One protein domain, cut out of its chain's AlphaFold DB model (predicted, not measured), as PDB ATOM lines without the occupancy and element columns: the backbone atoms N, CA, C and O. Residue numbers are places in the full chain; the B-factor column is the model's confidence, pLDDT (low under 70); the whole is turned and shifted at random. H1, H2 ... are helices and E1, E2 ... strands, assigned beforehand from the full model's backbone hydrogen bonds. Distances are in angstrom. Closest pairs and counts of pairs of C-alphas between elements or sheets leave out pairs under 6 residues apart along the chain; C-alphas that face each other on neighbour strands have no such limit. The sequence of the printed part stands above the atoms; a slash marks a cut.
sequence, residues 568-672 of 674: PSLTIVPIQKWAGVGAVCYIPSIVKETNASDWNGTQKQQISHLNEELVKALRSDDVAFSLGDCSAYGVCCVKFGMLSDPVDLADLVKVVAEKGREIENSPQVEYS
ATOM      1  N   PRO A 568       0.713   3.109  97.574       85.81
ATOM      2  CA  PRO A 568       1.988   3.409  98.236       85.81
ATOM      3  C   PRO A 568       1.987   4.653  99.137       85.81
ATOM      4  O   PRO A 568       2.903   4.818  99.936       85.81
ATOM      5  N   SER A 569       1.005   5.548  98.994       87.38
ATOM      6  CA  SER A 569       0.840   6.732  99.853       87.38
ATOM      7  C   SER A 569       0.305   6.395 101.246       87.38
ATOM      8  O   SER A 569       0.302   7.254 102.122       87.38
ATOM      9  N   LEU A 570      -0.161   5.166 101.469       90.94
ATOM     10  CA  LEU A 570      -0.638   4.701 102.764       90.94
ATOM     11  C   LEU A 570       0.424   3.829 103.436       90.94
ATOM     12  O   LEU A 570       1.148   3.083 102.780       90.94
ATOM     13  N   THR A 571       0.498   3.881 104.760       89.12
ATOM     14  CA  THR A 571       1.319   2.981 105.583       89.12
ATOM     15  C   THR A 571       0.450   2.362 106.664       89.12
ATOM     16  O   THR A 571      -0.208   3.090 107.401       89.12
ATOM     17  N   ILE A 572       0.433   1.030 106.771       89.88
ATOM     18  CA  ILE A 572      -0.276   0.347 107.861       89.88
ATOM     19  C   ILE A 572       0.460   0.637 109.160       89.88
ATOM     20  O   ILE A 572       1.681   0.490 109.238       89.88
ATOM     21  N   VAL A 573      -0.291   1.039 110.177       88.31
ATOM     22  CA  VAL A 573       0.255   1.339 111.494       88.31
ATOM     23  C   VAL A 573      -0.355   0.412 112.543       88.31
ATOM     24  O   VAL A 573      -1.562   0.161 112.503       88.31
ATOM     25  N   PRO A 574       0.451  -0.112 113.484       85.56
ATOM     26  CA  PRO A 574      -0.079  -0.924 114.564       85.56
ATOM     27  C   PRO A 574      -0.944  -0.056 115.476       85.56
ATOM     28  O   PRO A 574      -0.595   1.088 115.789       85.56
ATOM     29  N   ILE A 575      -2.066  -0.621 115.911       87.25
ATOM     30  CA  ILE A 575      -2.971   0.005 116.864       87.25
ATOM     31  C   ILE A 575      -3.376  -1.000 117.935       87.25
ATOM     32  O   ILE A 575      -3.694  -2.148 117.634       87.25
ATOM     33  N   GLN A 576      -3.352  -0.539 119.179       86.31
ATOM     34  CA  GLN A 576      -3.736  -1.325 120.341       86.31
ATOM     35  C   GLN A 576      -5.241  -1.217 120.599       86.31
ATOM     36  O   GLN A 576      -5.863  -0.193 120.300       86.31
ATOM     37  N   LYS A 577      -5.812  -2.268 121.189       87.88
ATOM     38  CA  LYS A 577      -7.198  -2.339 121.674       87.88
ATOM     39  C   LYS A 577      -8.243  -1.939 120.628       87.88
ATOM     40  O   LYS A 577      -9.174  -1.178 120.910       87.88
ATOM     41  N   TRP A 578      -8.075  -2.421 119.398       91.81
ATOM     42  CA  TRP A 578      -8.950  -2.096 118.275       91.81
ATOM     43  C   TRP A 578      -9.549  -3.349 117.643       91.81
ATOM     44  O   TRP A 578      -8.823  -4.225 117.192       91.81
ATOM     45  N   ALA A 579     -10.880  -3.405 117.576       92.88
ATOM     46  CA  ALA A 579     -11.627  -4.535 117.021       92.88
ATOM     47  C   ALA A 579     -11.779  -4.486 115.487       92.88
ATOM     48  O   ALA A 579     -12.043  -5.507 114.856       92.88
ATOM     49  N   GLY A 580     -11.624  -3.304 114.882       92.94
ATOM     50  CA  GLY A 580     -11.835  -3.104 113.448       92.94
ATOM     51  C   GLY A 580     -10.737  -3.706 112.571       92.94
ATOM     52  O   GLY A 580      -9.798  -4.347 113.052       92.94
ATOM     53  N   VAL A 581     -10.842  -3.465 111.264       93.44
ATOM     54  CA  VAL A 581      -9.924  -4.024 110.255       93.44
ATOM     55  C   VAL A 581      -8.465  -3.671 110.557       93.44
ATOM     56  O   VAL A 581      -7.598  -4.543 110.551       93.44
ATOM     57  N   GLY A 582      -8.188  -2.405 110.866       92.50
ATOM     58  CA  GLY A 582      -6.836  -1.916 111.123       92.50
ATOM     59  C   GLY A 582      -6.752  -0.398 111.034       92.50
ATOM     60  O   GLY A 582      -7.771   0.293 111.087       92.50
ATOM     61  N   ALA A 583      -5.540   0.131 110.900       93.50
ATOM     62  CA  ALA A 583      -5.312   1.558 110.729       93.50
ATOM     63  C   ALA A 583      -4.235   1.833 109.675       93.50
ATOM     64  O   ALA A 583      -3.256   1.090 109.562       93.50
ATOM     65  N   VAL A 584      -4.408   2.925 108.929       93.44
ATOM     66  CA  VAL A 584      -3.391   3.456 108.012       93.44
ATOM     67  C   VAL A 584      -3.046   4.892 108.360       93.44
ATOM     68  O   VAL A 584      -3.874   5.650 108.855       93.44
ATOM     69  N   CYS A 585      -1.821   5.276 108.049       91.12
ATOM     70  CA  CYS A 585      -1.375   6.654 108.030       91.12
ATOM     71  C   CYS A 585      -1.146   7.066 106.572       91.12
ATOM     72  O   CYS A 585      -0.447   6.363 105.835       91.12
ATOM     73  N   TYR A 586      -1.751   8.175 106.150       90.75
ATOM     74  CA  TYR A 586      -1.436   8.804 104.873       90.75
ATOM     75  C   TYR A 586      -0.098   9.533 104.987       90.75
ATOM     76  O   TYR A 586       0.066  10.387 105.862       90.75
ATOM     77  N   ILE A 587       0.848   9.190 104.113       87.75
ATOM     78  CA  ILE A 587       2.196   9.754 104.090       87.75
ATOM     79  C   ILE A 587       2.276  10.790 102.964       87.75
ATOM     80  O   ILE A 587       2.250  10.400 101.791       87.75
ATOM     81  N   PRO A 588       2.386  12.091 103.290       83.38
ATOM     82  CA  PRO A 588       2.495  13.129 102.281       83.38
ATOM     83  C   PRO A 588       3.812  13.023 101.510       83.38
ATOM     84  O   PRO A 588       4.842  12.557 102.011       83.38
ATOM     85  N   SER A 589       3.786  13.514 100.277       81.25
ATOM     86  CA  SER A 589       4.884  13.465  99.312       81.25
ATOM     87  C   SER A 589       6.170  14.103  99.848       81.25
ATOM     88  O   SER A 589       7.262  13.674  99.487       81.25
ATOM     89  N   ILE A 590       6.045  15.069 100.766       72.81
ATOM     90  CA  ILE A 590       7.156  15.821 101.369       72.81
ATOM     91  C   ILE A 590       8.067  14.976 102.282       72.81
ATOM     92  O   ILE A 590       9.214  15.344 102.519       72.81
ATOM     93  N   VAL A 591       7.574  13.840 102.789       76.31
ATOM     94  CA  VAL A 591       8.291  12.928 103.711       76.31
ATOM     95  C   VAL A 591       8.411  11.506 103.170       76.31
ATOM     96  O   VAL A 591       8.889  10.613 103.865       76.31
ATOM     97  N   LYS A 592       8.031  11.292 101.906       71.38
ATOM     98  CA  LYS A 592       7.977   9.972 101.265       71.38
ATOM     99  C   LYS A 592       9.328   9.243 101.222       71.38
ATOM    100  O   LYS A 592       9.351   8.019 101.176       71.38
ATOM    101  N   GLU A 593      10.437   9.981 101.249       71.56
ATOM    102  CA  GLU A 593      11.802   9.430 101.233       71.56
ATOM    103  C   GLU A 593      12.375   9.156 102.637       71.56
ATOM    104  O   GLU A 593      13.448   8.568 102.758       71.56
ATOM    105  N   THR A 594      11.686   9.569 103.709       73.81
ATOM    106  CA  THR A 594      12.148   9.384 105.097       73.81
ATOM    107  C   THR A 594      11.425   8.205 105.746       73.81
ATOM    108  O   THR A 594      10.195   8.164 105.765       73.81
ATOM    109  N   ASN A 595      12.178   7.259 106.320       74.69
ATOM    110  CA  ASN A 595      11.600   6.127 107.049       74.69
ATOM    111  C   ASN A 595      10.766   6.600 108.251       74.69
ATOM    112  O   ASN A 595      11.118   7.568 108.922       74.69
ATOM    113  N   ALA A 596       9.695   5.866 108.570       72.81
ATOM    114  CA  ALA A 596       8.767   6.213 109.652       72.81
ATOM    115  C   ALA A 596       9.418   6.307 111.046       72.81
ATOM    116  O   ALA A 596       8.947   7.049 111.910       72.81
ATOM    117  N   SER A 597      10.521   5.586 111.267       71.56
ATOM    118  CA  SER A 597      11.322   5.647 112.496       71.56
ATOM    119  C   SER A 597      12.106   6.952 112.654       71.56
ATOM    120  O   SER A 597      12.421   7.336 113.779       71.56
ATOM    121  N   ASP A 598      12.385   7.642 111.547       80.25
ATOM    122  CA  ASP A 598      13.353   8.742 111.484       80.25
ATOM    123  C   ASP A 598      12.670  10.114 111.336       80.25
ATOM    124  O   ASP A 598      13.339  11.138 111.188       80.25
ATOM    125  N   TRP A 599      11.331  10.161 111.387       81.75
ATOM    126  CA  TRP A 599      10.582  11.413 111.297       81.75
ATOM    127  C   TRP A 599      10.899  12.350 112.465       81.75
ATOM    128  O   TRP A 599      10.811  11.978 113.640       81.75
ATOM    129  N   ASN A 600      11.206  13.607 112.146       82.88
ATOM    130  CA  ASN A 600      11.414  14.652 113.144       82.88
ATOM    131  C   ASN A 600      10.075  15.164 113.723       82.88
ATOM    132  O   ASN A 600       8.994  14.869 113.210       82.88
ATOM    133  N   GLY A 601      10.126  15.939 114.811       81.81
ATOM    134  CA  GLY A 601       8.919  16.405 115.510       81.81
ATOM    135  C   GLY A 601       7.960  17.228 114.637       81.81
ATOM    136  O   GLY A 601       6.747  17.061 114.739       81.81
ATOM    137  N   THR A 602       8.490  18.062 113.741       82.56
ATOM    138  CA  THR A 602       7.693  18.895 112.826       82.56
ATOM    139  C   THR A 602       7.010  18.049 111.753       82.56
ATOM    140  O   THR A 602       5.823  18.225 111.493       82.56
ATOM    141  N   GLN A 603       7.723  17.070 111.190       83.75
ATOM    142  CA  GLN A 603       7.172  16.111 110.227       83.75
ATOM    143  C   GLN A 603       6.034  15.297 110.847       83.75
ATOM    144  O   GLN A 603       4.978  15.153 110.238       83.75
ATOM    145  N   LYS A 604       6.203  14.823 112.089       85.31
ATOM    146  CA  LYS A 604       5.144  14.099 112.810       85.31
ATOM    147  C   LYS A 604       3.893  14.954 113.008       85.31
ATOM    148  O   LYS A 604       2.794  14.468 112.768       85.31
ATOM    149  N   GLN A 605       4.048  16.227 113.382       85.75
ATOM    150  CA  GLN A 605       2.918  17.155 113.515       85.75
ATOM    151  C   GLN A 605       2.190  17.381 112.186       85.75
ATOM    152  O   GLN A 605       0.962  17.353 112.159       85.75
ATOM    153  N   GLN A 606       2.926  17.554 111.085       83.94
ATOM    154  CA  GLN A 606       2.342  17.727 109.751       83.94
ATOM    155  C   GLN A 606       1.563  16.487 109.297       83.94
ATOM    156  O   GLN A 606       0.437  16.605 108.817       83.94
ATOM    157  N   ILE A 607       2.134  15.293 109.498       87.50
ATOM    158  CA  ILE A 607       1.473  14.018 109.193       87.50
ATOM    159  C   ILE A 607       0.193  13.874 110.022       87.50
ATOM    160  O   ILE A 607      -0.861  13.556 109.468       87.50
ATOM    161  N   SER A 608       0.266  14.133 111.331       90.19
ATOM    162  CA  SER A 608      -0.899  14.061 112.214       90.19
ATOM    163  C   SER A 608      -1.998  15.026 111.783       90.19
ATOM    164  O   SER A 608      -3.140  14.603 111.640       90.19
ATOM    165  N   HIS A 609      -1.652  16.283 111.492       90.25
ATOM    166  CA  HIS A 609      -2.621  17.291 111.068       90.25
ATOM    167  C   HIS A 609      -3.353  16.886 109.779       90.25
ATOM    168  O   HIS A 609      -4.578  16.961 109.710       90.25
ATOM    169  N   LEU A 610      -2.621  16.380 108.782       90.12
ATOM    170  CA  LEU A 610      -3.220  15.917 107.530       90.12
ATOM    171  C   LEU A 610      -4.149  14.717 107.757       90.12
ATOM    172  O   LEU A 610      -5.256  14.687 107.224       90.12
ATOM    173  N   ASN A 611      -3.735  13.744 108.575       91.88
ATOM    174  CA  ASN A 611      -4.566  12.580 108.891       91.88
ATOM    175  C   ASN A 611      -5.802  12.957 109.733       91.88
ATOM    176  O   ASN A 611      -6.861  12.364 109.548       91.88
ATOM    177  N   GLU A 612      -5.715  13.957 110.614       92.38
ATOM    178  CA  GLU A 612      -6.869  14.492 111.346       92.38
ATOM    179  C   GLU A 612      -7.906  15.122 110.409       92.38
ATOM    180  O   GLU A 612      -9.096  14.811 110.517       92.38
ATOM    181  N   GLU A 613      -7.472  15.973 109.475       90.50
ATOM    182  CA  GLU A 613      -8.358  16.566 108.464       90.50
ATOM    183  C   GLU A 613      -8.943  15.498 107.534       90.50
ATOM    184  O   GLU A 613     -10.138  15.523 107.231       90.50
ATOM    185  N   LEU A 614      -8.142  14.494 107.162       91.44
ATOM    186  CA  LEU A 614      -8.606  13.342 106.395       91.44
ATOM    187  C   LEU A 614      -9.713  12.582 107.124       91.44
ATOM    188  O   LEU A 614     -10.751  12.311 106.529       91.44
ATOM    189  N   VAL A 615      -9.559  12.288 108.418       92.00
ATOM    190  CA  VAL A 615     -10.624  11.633 109.193       92.00
ATOM    191  C   VAL A 615     -11.868  12.514 109.289       92.00
ATOM    192  O   VAL A 615     -12.976  11.985 109.202       92.00
ATOM    193  N   LYS A 616     -11.724  13.834 109.471       90.06
ATOM    194  CA  LYS A 616     -12.875  14.755 109.507       90.06
ATOM    195  C   LYS A 616     -13.654  14.721 108.191       90.06
ATOM    196  O   LYS A 616     -14.879  14.647 108.237       90.06
ATOM    197  N   ALA A 617     -12.951  14.724 107.059       88.75
ATOM    198  CA  ALA A 617     -13.554  14.618 105.734       88.75
ATOM    199  C   ALA A 617     -14.169  13.233 105.481       88.75
ATOM    200  O   ALA A 617     -15.268  13.135 104.961       88.75
ATOM    201  N   LEU A 618     -13.509  12.148 105.886       89.56
ATOM    202  CA  LEU A 618     -14.041  10.794 105.699       89.56
ATOM    203  C   LEU A 618     -15.278  10.534 106.567       89.56
ATOM    204  O   LEU A 618     -16.224   9.897 106.116       89.56
ATOM    205  N   ARG A 619     -15.309  11.062 107.796       87.06
ATOM    206  CA  ARG A 619     -16.440  10.906 108.724       87.06
ATOM    207  C   ARG A 619     -17.710  11.628 108.300       87.06
ATOM    208  O   ARG A 619     -18.769  11.288 108.826       87.06
ATOM    209  N   SER A 620     -17.627  12.638 107.427       81.75
ATOM    210  CA  SER A 620     -18.846  13.237 106.871       81.75
ATOM    211  C   SER A 620     -19.577  12.268 105.950       81.75
ATOM    212  O   SER A 620     -20.801  12.345 105.853       81.75
ATOM    213  N   ASP A 621     -18.831  11.355 105.326       79.12
ATOM    214  CA  ASP A 621     -19.330  10.464 104.286       79.12
ATOM    215  C   ASP A 621     -19.602   9.055 104.844       79.12
ATOM    216  O   ASP A 621     -20.626   8.458 104.518       79.12
ATOM    217  N   ASP A 622     -18.735   8.546 105.732       80.06
ATOM    218  CA  ASP A 622     -18.844   7.205 106.313       80.06
ATOM    219  C   ASP A 622     -18.389   7.146 107.787       80.06
ATOM    220  O   ASP A 622     -17.292   7.563 108.173       80.06
ATOM    221  N   VAL A 623     -19.243   6.567 108.633       79.56
ATOM    222  CA  VAL A 623     -19.025   6.396 110.079       79.56
ATOM    223  C   VAL A 623     -18.008   5.294 110.407       79.56
ATOM    224  O   VAL A 623     -17.556   5.206 111.552       79.56
ATOM    225  N   ALA A 624     -17.629   4.464 109.429       79.50
ATOM    226  CA  ALA A 624     -16.626   3.412 109.576       79.50
ATOM    227  C   ALA A 624     -15.222   3.963 109.882       79.50
ATOM    228  O   ALA A 624     -14.383   3.238 110.424       79.50
ATOM    229  N   PHE A 625     -14.959   5.240 109.588       90.12
ATOM    230  CA  PHE A 625     -13.665   5.868 109.834       90.12
ATOM    231  C   PHE A 625     -13.588   6.555 111.197       90.12
ATOM    232  O   PHE A 625     -14.489   7.266 111.657       90.12
ATOM    233  N   SER A 626     -12.457   6.388 111.878       91.56
ATOM    234  CA  SER A 626     -12.207   7.078 113.143       91.56
ATOM    235  C   SER A 626     -10.751   7.459 113.333       91.56
ATOM    236  O   SER A 626      -9.859   6.821 112.792       91.56
ATOM    237  N   LEU A 627     -10.514   8.510 114.118       92.94
ATOM    238  CA  LEU A 627      -9.162   8.958 114.427       92.94
ATOM    239  C   LEU A 627      -8.515   7.984 115.412       92.94
ATOM    240  O   LEU A 627      -9.147   7.565 116.393       92.94
ATOM    241  N   GLY A 628      -7.278   7.601 115.133       90.19
ATOM    242  CA  GLY A 628      -6.428   6.823 116.018       90.19
ATOM    243  C   GLY A 628      -5.080   7.489 116.212       90.19
ATOM    244  O   GLY A 628      -4.675   8.329 115.414       90.19
ATOM    245  N   ASP A 629      -4.383   7.051 117.249       89.25
ATOM    246  CA  ASP A 629      -3.015   7.453 117.532       89.25
ATOM    247  C   ASP A 629      -2.129   6.214 117.448       89.25
ATOM    248  O   ASP A 629      -2.392   5.194 118.092       89.25
ATOM    249  N   CYS A 630      -1.079   6.280 116.633       86.50
ATOM    250  CA  CYS A 630      -0.094   5.215 116.558       86.50
ATOM    251  C   CYS A 630       1.041   5.490 117.544       86.50
ATOM    252  O   CYS A 630       1.937   6.287 117.261       86.50
ATOM    253  N   SER A 631       1.058   4.778 118.672       83.00
ATOM    254  CA  SER A 631       2.107   4.913 119.695       83.00
ATOM    255  C   SER A 631       3.508   4.559 119.188       83.00
ATOM    256  O   SER A 631       4.486   5.119 119.672       83.00
ATOM    257  N   ALA A 632       3.620   3.659 118.203       80.75
ATOM    258  CA  ALA A 632       4.913   3.239 117.655       80.75
ATOM    259  C   ALA A 632       5.645   4.379 116.926       80.75
ATOM    260  O   ALA A 632       6.867   4.475 117.005       80.75
ATOM    261  N   TYR A 633       4.901   5.258 116.248       80.75
ATOM    262  CA  TYR A 633       5.467   6.361 115.462       80.75
ATOM    263  C   TYR A 633       5.170   7.747 116.059       80.75
ATOM    264  O   TYR A 633       5.867   8.713 115.747       80.75
ATOM    265  N   GLY A 634       4.196   7.850 116.968       84.12
ATOM    266  CA  GLY A 634       3.752   9.104 117.579       84.12
ATOM    267  C   GLY A 634       3.006  10.015 116.603       84.12
ATOM    268  O   GLY A 634       3.221  11.223 116.631       84.12
ATOM    269  N   VAL A 635       2.191   9.437 115.713       88.62
ATOM    270  CA  VAL A 635       1.408  10.167 114.697       88.62
ATOM    271  C   VAL A 635      -0.058   9.740 114.707       88.62
ATOM    272  O   VAL A 635      -0.370   8.603 115.074       88.62
ATOM    273  N   CYS A 636      -0.944  10.628 114.258       91.00
ATOM    274  CA  CYS A 636      -2.354  10.309 114.067       91.00
ATOM    275  C   CYS A 636      -2.565   9.461 112.803       91.00
ATOM    276  O   CYS A 636      -1.839   9.573 111.810       91.00
ATOM    277  N   CYS A 637      -3.571   8.596 112.843       92.69
ATOM    278  CA  CYS A 637      -3.894   7.656 111.781       92.69
ATOM    279  C   CYS A 637      -5.406   7.509 111.575       92.69
ATOM    280  O   CYS A 637      -6.225   7.830 112.441       92.69
ATOM    281  N   VAL A 638      -5.769   6.997 110.403       94.00
ATOM    282  CA  VAL A 638      -7.139   6.664 110.018       94.00
ATOM    283  C   VAL A 638      -7.409   5.212 110.404       94.00
ATOM    284  O   VAL A 638      -6.833   4.288 109.828       94.00
ATOM    285  N   LYS A 639      -8.297   4.994 111.373       94.12
ATOM    286  CA  LYS A 639      -8.766   3.660 111.760       94.12
ATOM    287  C   LYS A 639      -9.952   3.248 110.902       94.12
ATOM    288  O   LYS A 639     -10.926   3.996 110.795       94.12
ATOM    289  N   PHE A 640      -9.890   2.025 110.398       93.88
ATOM    290  CA  PHE A 640     -10.992   1.326 109.758       93.88
ATOM    291  C   PHE A 640     -11.753   0.541 110.823       93.88
ATOM    292  O   PHE A 640     -11.169  -0.274 111.545       93.88
ATOM    293  N   GLY A 641     -13.045   0.832 110.948       92.12
ATOM    294  CA  GLY A 641     -13.967   0.194 111.877       92.12
ATOM    295  C   GLY A 641     -14.357  -1.223 111.476       92.12
ATOM    296  O   GLY A 641     -13.600  -1.954 110.840       92.12
ATOM    297  N   MET A 642     -15.551  -1.609 111.913       92.50
ATOM    298  CA  MET A 642     -16.152  -2.894 111.574       92.50
ATOM    299  C   MET A 642     -16.804  -2.815 110.196       92.50
ATOM    300  O   MET A 642     -17.413  -1.796 109.868       92.50
ATOM    301  N   LEU A 643     -16.711  -3.894 109.423       91.56
ATOM    302  CA  LEU A 643     -17.280  -3.995 108.080       91.56
ATOM    303  C   LEU A 643     -18.382  -5.046 108.029       91.56
ATOM    304  O   LEU A 643     -18.225  -6.148 108.551       91.56
ATOM    305  N   SER A 644     -19.483  -4.706 107.363       89.50
ATOM    306  CA  SER A 644     -20.585  -5.645 107.121       89.50
ATOM    307  C   SER A 644     -20.276  -6.593 105.961       89.50
ATOM    308  O   SER A 644     -20.644  -7.767 106.028       89.50
ATOM    309  N   ASP A 645     -19.562  -6.115 104.938       89.31
ATOM    310  CA  ASP A 645     -19.112  -6.895 103.786       89.31
ATOM    311  C   ASP A 645     -17.587  -6.738 103.616       89.31
ATOM    312  O   ASP A 645     -17.082  -5.612 103.599       89.31
ATOM    313  N   PRO A 646     -16.806  -7.833 103.518       86.88
ATOM    314  CA  PRO A 646     -15.366  -7.739 103.299       86.88
ATOM    315  C   PRO A 646     -14.987  -7.142 101.934       86.88
ATOM    316  O   PRO A 646     -13.837  -6.731 101.768       86.88
ATOM    317  N   VAL A 647     -15.898  -7.122 100.954       88.62
ATOM    318  CA  VAL A 647     -15.648  -6.563  99.613       88.62
ATOM    319  C   VAL A 647     -15.499  -5.042  99.661       88.62
ATOM    320  O   VAL A 647     -14.686  -4.495  98.916       88.62
ATOM    321  N   ASP A 648     -16.181  -4.377 100.597       88.56
ATOM    322  CA  ASP A 648     -16.136  -2.919 100.760       88.56
ATOM    323  C   ASP A 648     -14.726  -2.409 101.105       88.56
ATOM    324  O   ASP A 648     -14.406  -1.241 100.890       88.56
ATOM    325  N   LEU A 649     -13.844  -3.277 101.619       90.88
ATOM    326  CA  LEU A 649     -12.504  -2.882 102.047       90.88
ATOM    327  C   LEU A 649     -11.680  -2.241 100.919       90.88
ATOM    328  O   LEU A 649     -10.991  -1.251 101.168       90.88
ATOM    329  N   ALA A 650     -11.739  -2.786  99.702       89.94
ATOM    330  CA  ALA A 650     -10.951  -2.275  98.579       89.94
ATOM    331  C   ALA A 650     -11.360  -0.836  98.221       89.94
ATOM    332  O   ALA A 650     -10.506   0.041  98.069       89.94
ATOM    333  N   ASP A 651     -12.669  -0.581  98.173       89.69
ATOM    334  CA  ASP A 651     -13.217   0.744  97.902       89.69
ATOM    335  C   ASP A 651     -12.910   1.719  99.045       89.69
ATOM    336  O   ASP A 651     -12.494   2.848  98.793       89.69
ATOM    337  N   LEU A 652     -13.010   1.283 100.305       91.19
ATOM    338  CA  LEU A 652     -12.697   2.129 101.462       91.19
ATOM    339  C   LEU A 652     -11.219   2.540 101.503       91.19
ATOM    340  O   LEU A 652     -10.912   3.708 101.754       91.19
ATOM    341  N   VAL A 653     -10.288   1.617 101.232       91.56
ATOM    342  CA  VAL A 653      -8.846   1.928 101.165       91.56
ATOM    343  C   VAL A 653      -8.564   2.917 100.032       91.56
ATOM    344  O   VAL A 653      -7.824   3.888 100.227       91.56
ATOM    345  N   LYS A 654      -9.204   2.720  98.874       91.75
ATOM    346  CA  LYS A 654      -9.109   3.634  97.734       91.75
ATOM    347  C   LYS A 654      -9.621   5.033  98.077       91.75
ATOM    348  O   LYS A 654      -8.923   6.009  97.806       91.75
ATOM    349  N   VAL A 655     -10.789   5.142  98.713       92.00
ATOM    350  CA  VAL A 655     -11.380   6.424  99.133       92.00
ATOM    351  C   VAL A 655     -10.438   7.176 100.076       92.00
ATOM    352  O   VAL A 655     -10.222   8.372  99.892       92.00
ATOM    353  N   VAL A 656      -9.809   6.486 101.034       92.75
ATOM    354  CA  VAL A 656      -8.831   7.100 101.952       92.75
ATOM    355  C   VAL A 656      -7.608   7.627 101.194       92.75
ATOM    356  O   VAL A 656      -7.158   8.744 101.456       92.75
ATOM    357  N   ALA A 657      -7.078   6.865 100.233       91.75
ATOM    358  CA  ALA A 657      -5.935   7.291  99.425       91.75
ATOM    359  C   ALA A 657      -6.267   8.489  98.514       91.75
ATOM    360  O   ALA A 657      -5.477   9.434  98.418       91.75
ATOM    361  N   GLU A 658      -7.432   8.470  97.861       91.50
ATOM    362  CA  GLU A 658      -7.891   9.540  96.969       91.50
ATOM    363  C   GLU A 658      -8.185  10.828  97.744       91.50
ATOM    364  O   GLU A 658      -7.671  11.885  97.370       91.50
ATOM    365  N   LYS A 659      -8.912  10.738  98.866       90.50
ATOM    366  CA  LYS A 659      -9.195  11.887  99.740       90.50
ATOM    367  C   LYS A 659      -7.941  12.457 100.385       90.50
ATOM    368  O   LYS A 659      -7.802  13.676 100.449       90.50
ATOM    369  N   GLY A 660      -7.002  11.609 100.805       90.00
ATOM    370  CA  GLY A 660      -5.715  12.069 101.331       90.00
ATOM    371  C   GLY A 660      -4.953  12.909 100.306       90.00
ATOM    372  O   GLY A 660      -4.468  13.990 100.630       90.00
ATOM    373  N   ARG A 661      -4.948  12.475  99.038       89.44
ATOM    374  CA  ARG A 661      -4.342  13.226  97.928       89.44
ATOM    375  C   ARG A 661      -5.084  14.531  97.627       89.44
ATOM    376  O   ARG A 661      -4.445  15.520  97.284       89.44
ATOM    377  N   GLU A 662      -6.411  14.553  97.709       89.00
ATOM    378  CA  GLU A 662      -7.198  15.785  97.528       89.00
ATOM    379  C   GLU A 662      -6.878  16.830  98.604       89.00
ATOM    380  O   GLU A 662      -6.707  18.004  98.283       89.00
ATOM    381  N   ILE A 663      -6.756  16.400  99.863       87.50
ATOM    382  CA  ILE A 663      -6.435  17.279 100.994       87.50
ATOM    383  C   ILE A 663      -4.996  17.784 100.899       87.50
ATOM    384  O   ILE A 663      -4.772  18.977 101.079       87.50
ATOM    385  N   GLU A 664      -4.036  16.923 100.549       85.81
ATOM    386  CA  GLU A 664      -2.639  17.330 100.341       85.81
ATOM    387  C   GLU A 664      -2.510  18.421  99.264       85.81
ATOM    388  O   GLU A 664      -1.750  19.369  99.436       85.81
ATOM    389  N   ASN A 665      -3.291  18.327  98.182       82.94
ATOM    390  CA  ASN A 665      -3.291  19.305  97.089       82.94
ATOM    391  C   ASN A 665      -4.223  20.513  97.333       82.94
ATOM    392  O   ASN A 665      -4.401  21.344  96.438       82.94
ATOM    393  N   SER A 666      -4.859  20.612  98.506       78.56
ATOM    394  CA  SER A 666      -5.761  21.714  98.838       78.56
ATOM    395  C   SER A 666      -4.977  22.950  99.302       78.56
ATOM    396  O   SER A 666      -4.100  22.835 100.164       78.56
ATOM    397  N   PRO A 667      -5.336  24.165  98.843       57.69
ATOM    398  CA  PRO A 667      -4.631  25.392  99.216       57.69
ATOM    399  C   PRO A 667      -4.674  25.692 100.724       57.69
ATOM    400  O   PRO A 667      -3.830  26.427 101.220       57.69
ATOM    401  N   GLN A 668      -5.620  25.126 101.486       52.53
ATOM    402  CA  GLN A 668      -5.670  25.278 102.952       52.53
ATOM    403  C   GLN A 668      -4.509  24.582 103.678       52.53
ATOM    404  O   GLN A 668      -4.081  25.033 104.741       52.53
ATOM    405  N   VAL A 669      -3.978  23.510 103.095       52.66
ATOM    406  CA  VAL A 669      -2.847  22.760 103.644       52.66
ATOM    407  C   VAL A 669      -1.542  23.453 103.249       52.66
ATOM    408  O   VAL A 669      -0.685  23.657 104.093       52.66
ATOM    409  N   GLU A 670      -1.444  23.991 102.034       45.00
ATOM    410  CA  GLU A 670      -0.273  24.742 101.548       45.00
ATOM    411  C   GLU A 670       0.137  25.932 102.454       45.00
ATOM    412  O   GLU A 670       1.325  26.169 102.660       45.00
ATOM    413  N   TYR A 671      -0.822  26.628 103.088       42.75
ATOM    414  CA  TYR A 671      -0.550  27.711 104.058       42.75
ATOM    415  C   TYR A 671      -0.151  27.236 105.464       42.75
ATOM    416  O   TYR A 671       0.362  28.033 106.242       42.75
ATOM    417  N   SER A 672      -0.408  25.972 105.803       44.25
ATOM    418  CA  SER A 672      -0.019  25.361 107.086       44.25
ATOM    419  C   SER A 672       1.389  24.743 107.028       44.25
ATOM    420  O   SER A 672       1.943  24.340 108.050       44.25
TER     421      SER A 672
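AT A GLANCE: This is residues 568 to 672 of the 674 residues of an uncharacterized protein of Diploscapter pachys (UniProt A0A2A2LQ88). A strongly twisted sheet of four strands has two helices, H1 and H2, over one face, where they cross at a steep angle and form the second of two layers. A short third helix, H3, lies beyond the end of H2, off the sheet. The printed part has 105 residues, with three named helices and four named strands in the order E1 E2 H1 E3 E4 H2 H3; the sheet runs E1 E2 E4 E3, all antiparallel, and the class is mixed, helices and strands. The whole is compact, with a radius of gyration of the C-alphas of 13.1 A and spans of 37 by 29 by 20 A.

IN THESE COORDINATES: E1, residues 570 to 572, measures 6.7 A and begins at C-alpha 570 (-0.638, 4.701, 102.764). E2 is residues 582 to 586, 13.5 A; E4, 635 to 640, 16.0 A; E3, 625 to 630, 15.2 A. H1, residues 601 to 621, measures 31.0 A; H2, 648 to 664, 24.3 A. H3, residues 667 to 670, measures 5.0 A and ends at C-alpha 670 (-0.273, 24.742, 101.548).

HOW THE PARTS SIT: E1 and E2 form a hairpin, with N 571 and O 585 2.9 A apart; E3 and E4 form another, with N 637 and O 628 2.8 A apart. E2 and E4 are antiparallel, with N 638 and O 584 2.8 A apart. E2, H1 and E3 make a split strand-helix-strand unit, E4 standing between its two strands, with a right-handed crossover. H1 is on the sheet over E4 and E3, at a height of 7.7 A; C-alphas 608 and 636 are its closest to E4, 4.4 A. H2 is on the same face, at 8.8 A, over E2 and only just over E4, on which 3 of its C-alphas fall. H1, with residues 610 to 618 alone, touches H2 at a steep tilt of 56 degrees, opposite ways; the closest C-alphas, of Leu 614 and Gly 660, are 6.0 A apart. H3 is close to but not clearly touching H2, the closest C-alphas being 663 and 669, 7.1 A. Every O i to N i+4 pair is within hydrogen-bond range in H2, and 16 of 17 in H1; H3 is too short for such a pair, and its one O i to N i+3 pair is not within range.

THE WHOLE: The C-alphas of Asp 645 and Tyr 671, the two farthest apart, are 39.3 A apart. The printed part has no cut. The link from E2 to H1, residues 587 to 600, is long. Mean pLDDT of the printed part is 84.9; residues 667 to 672 are under 70.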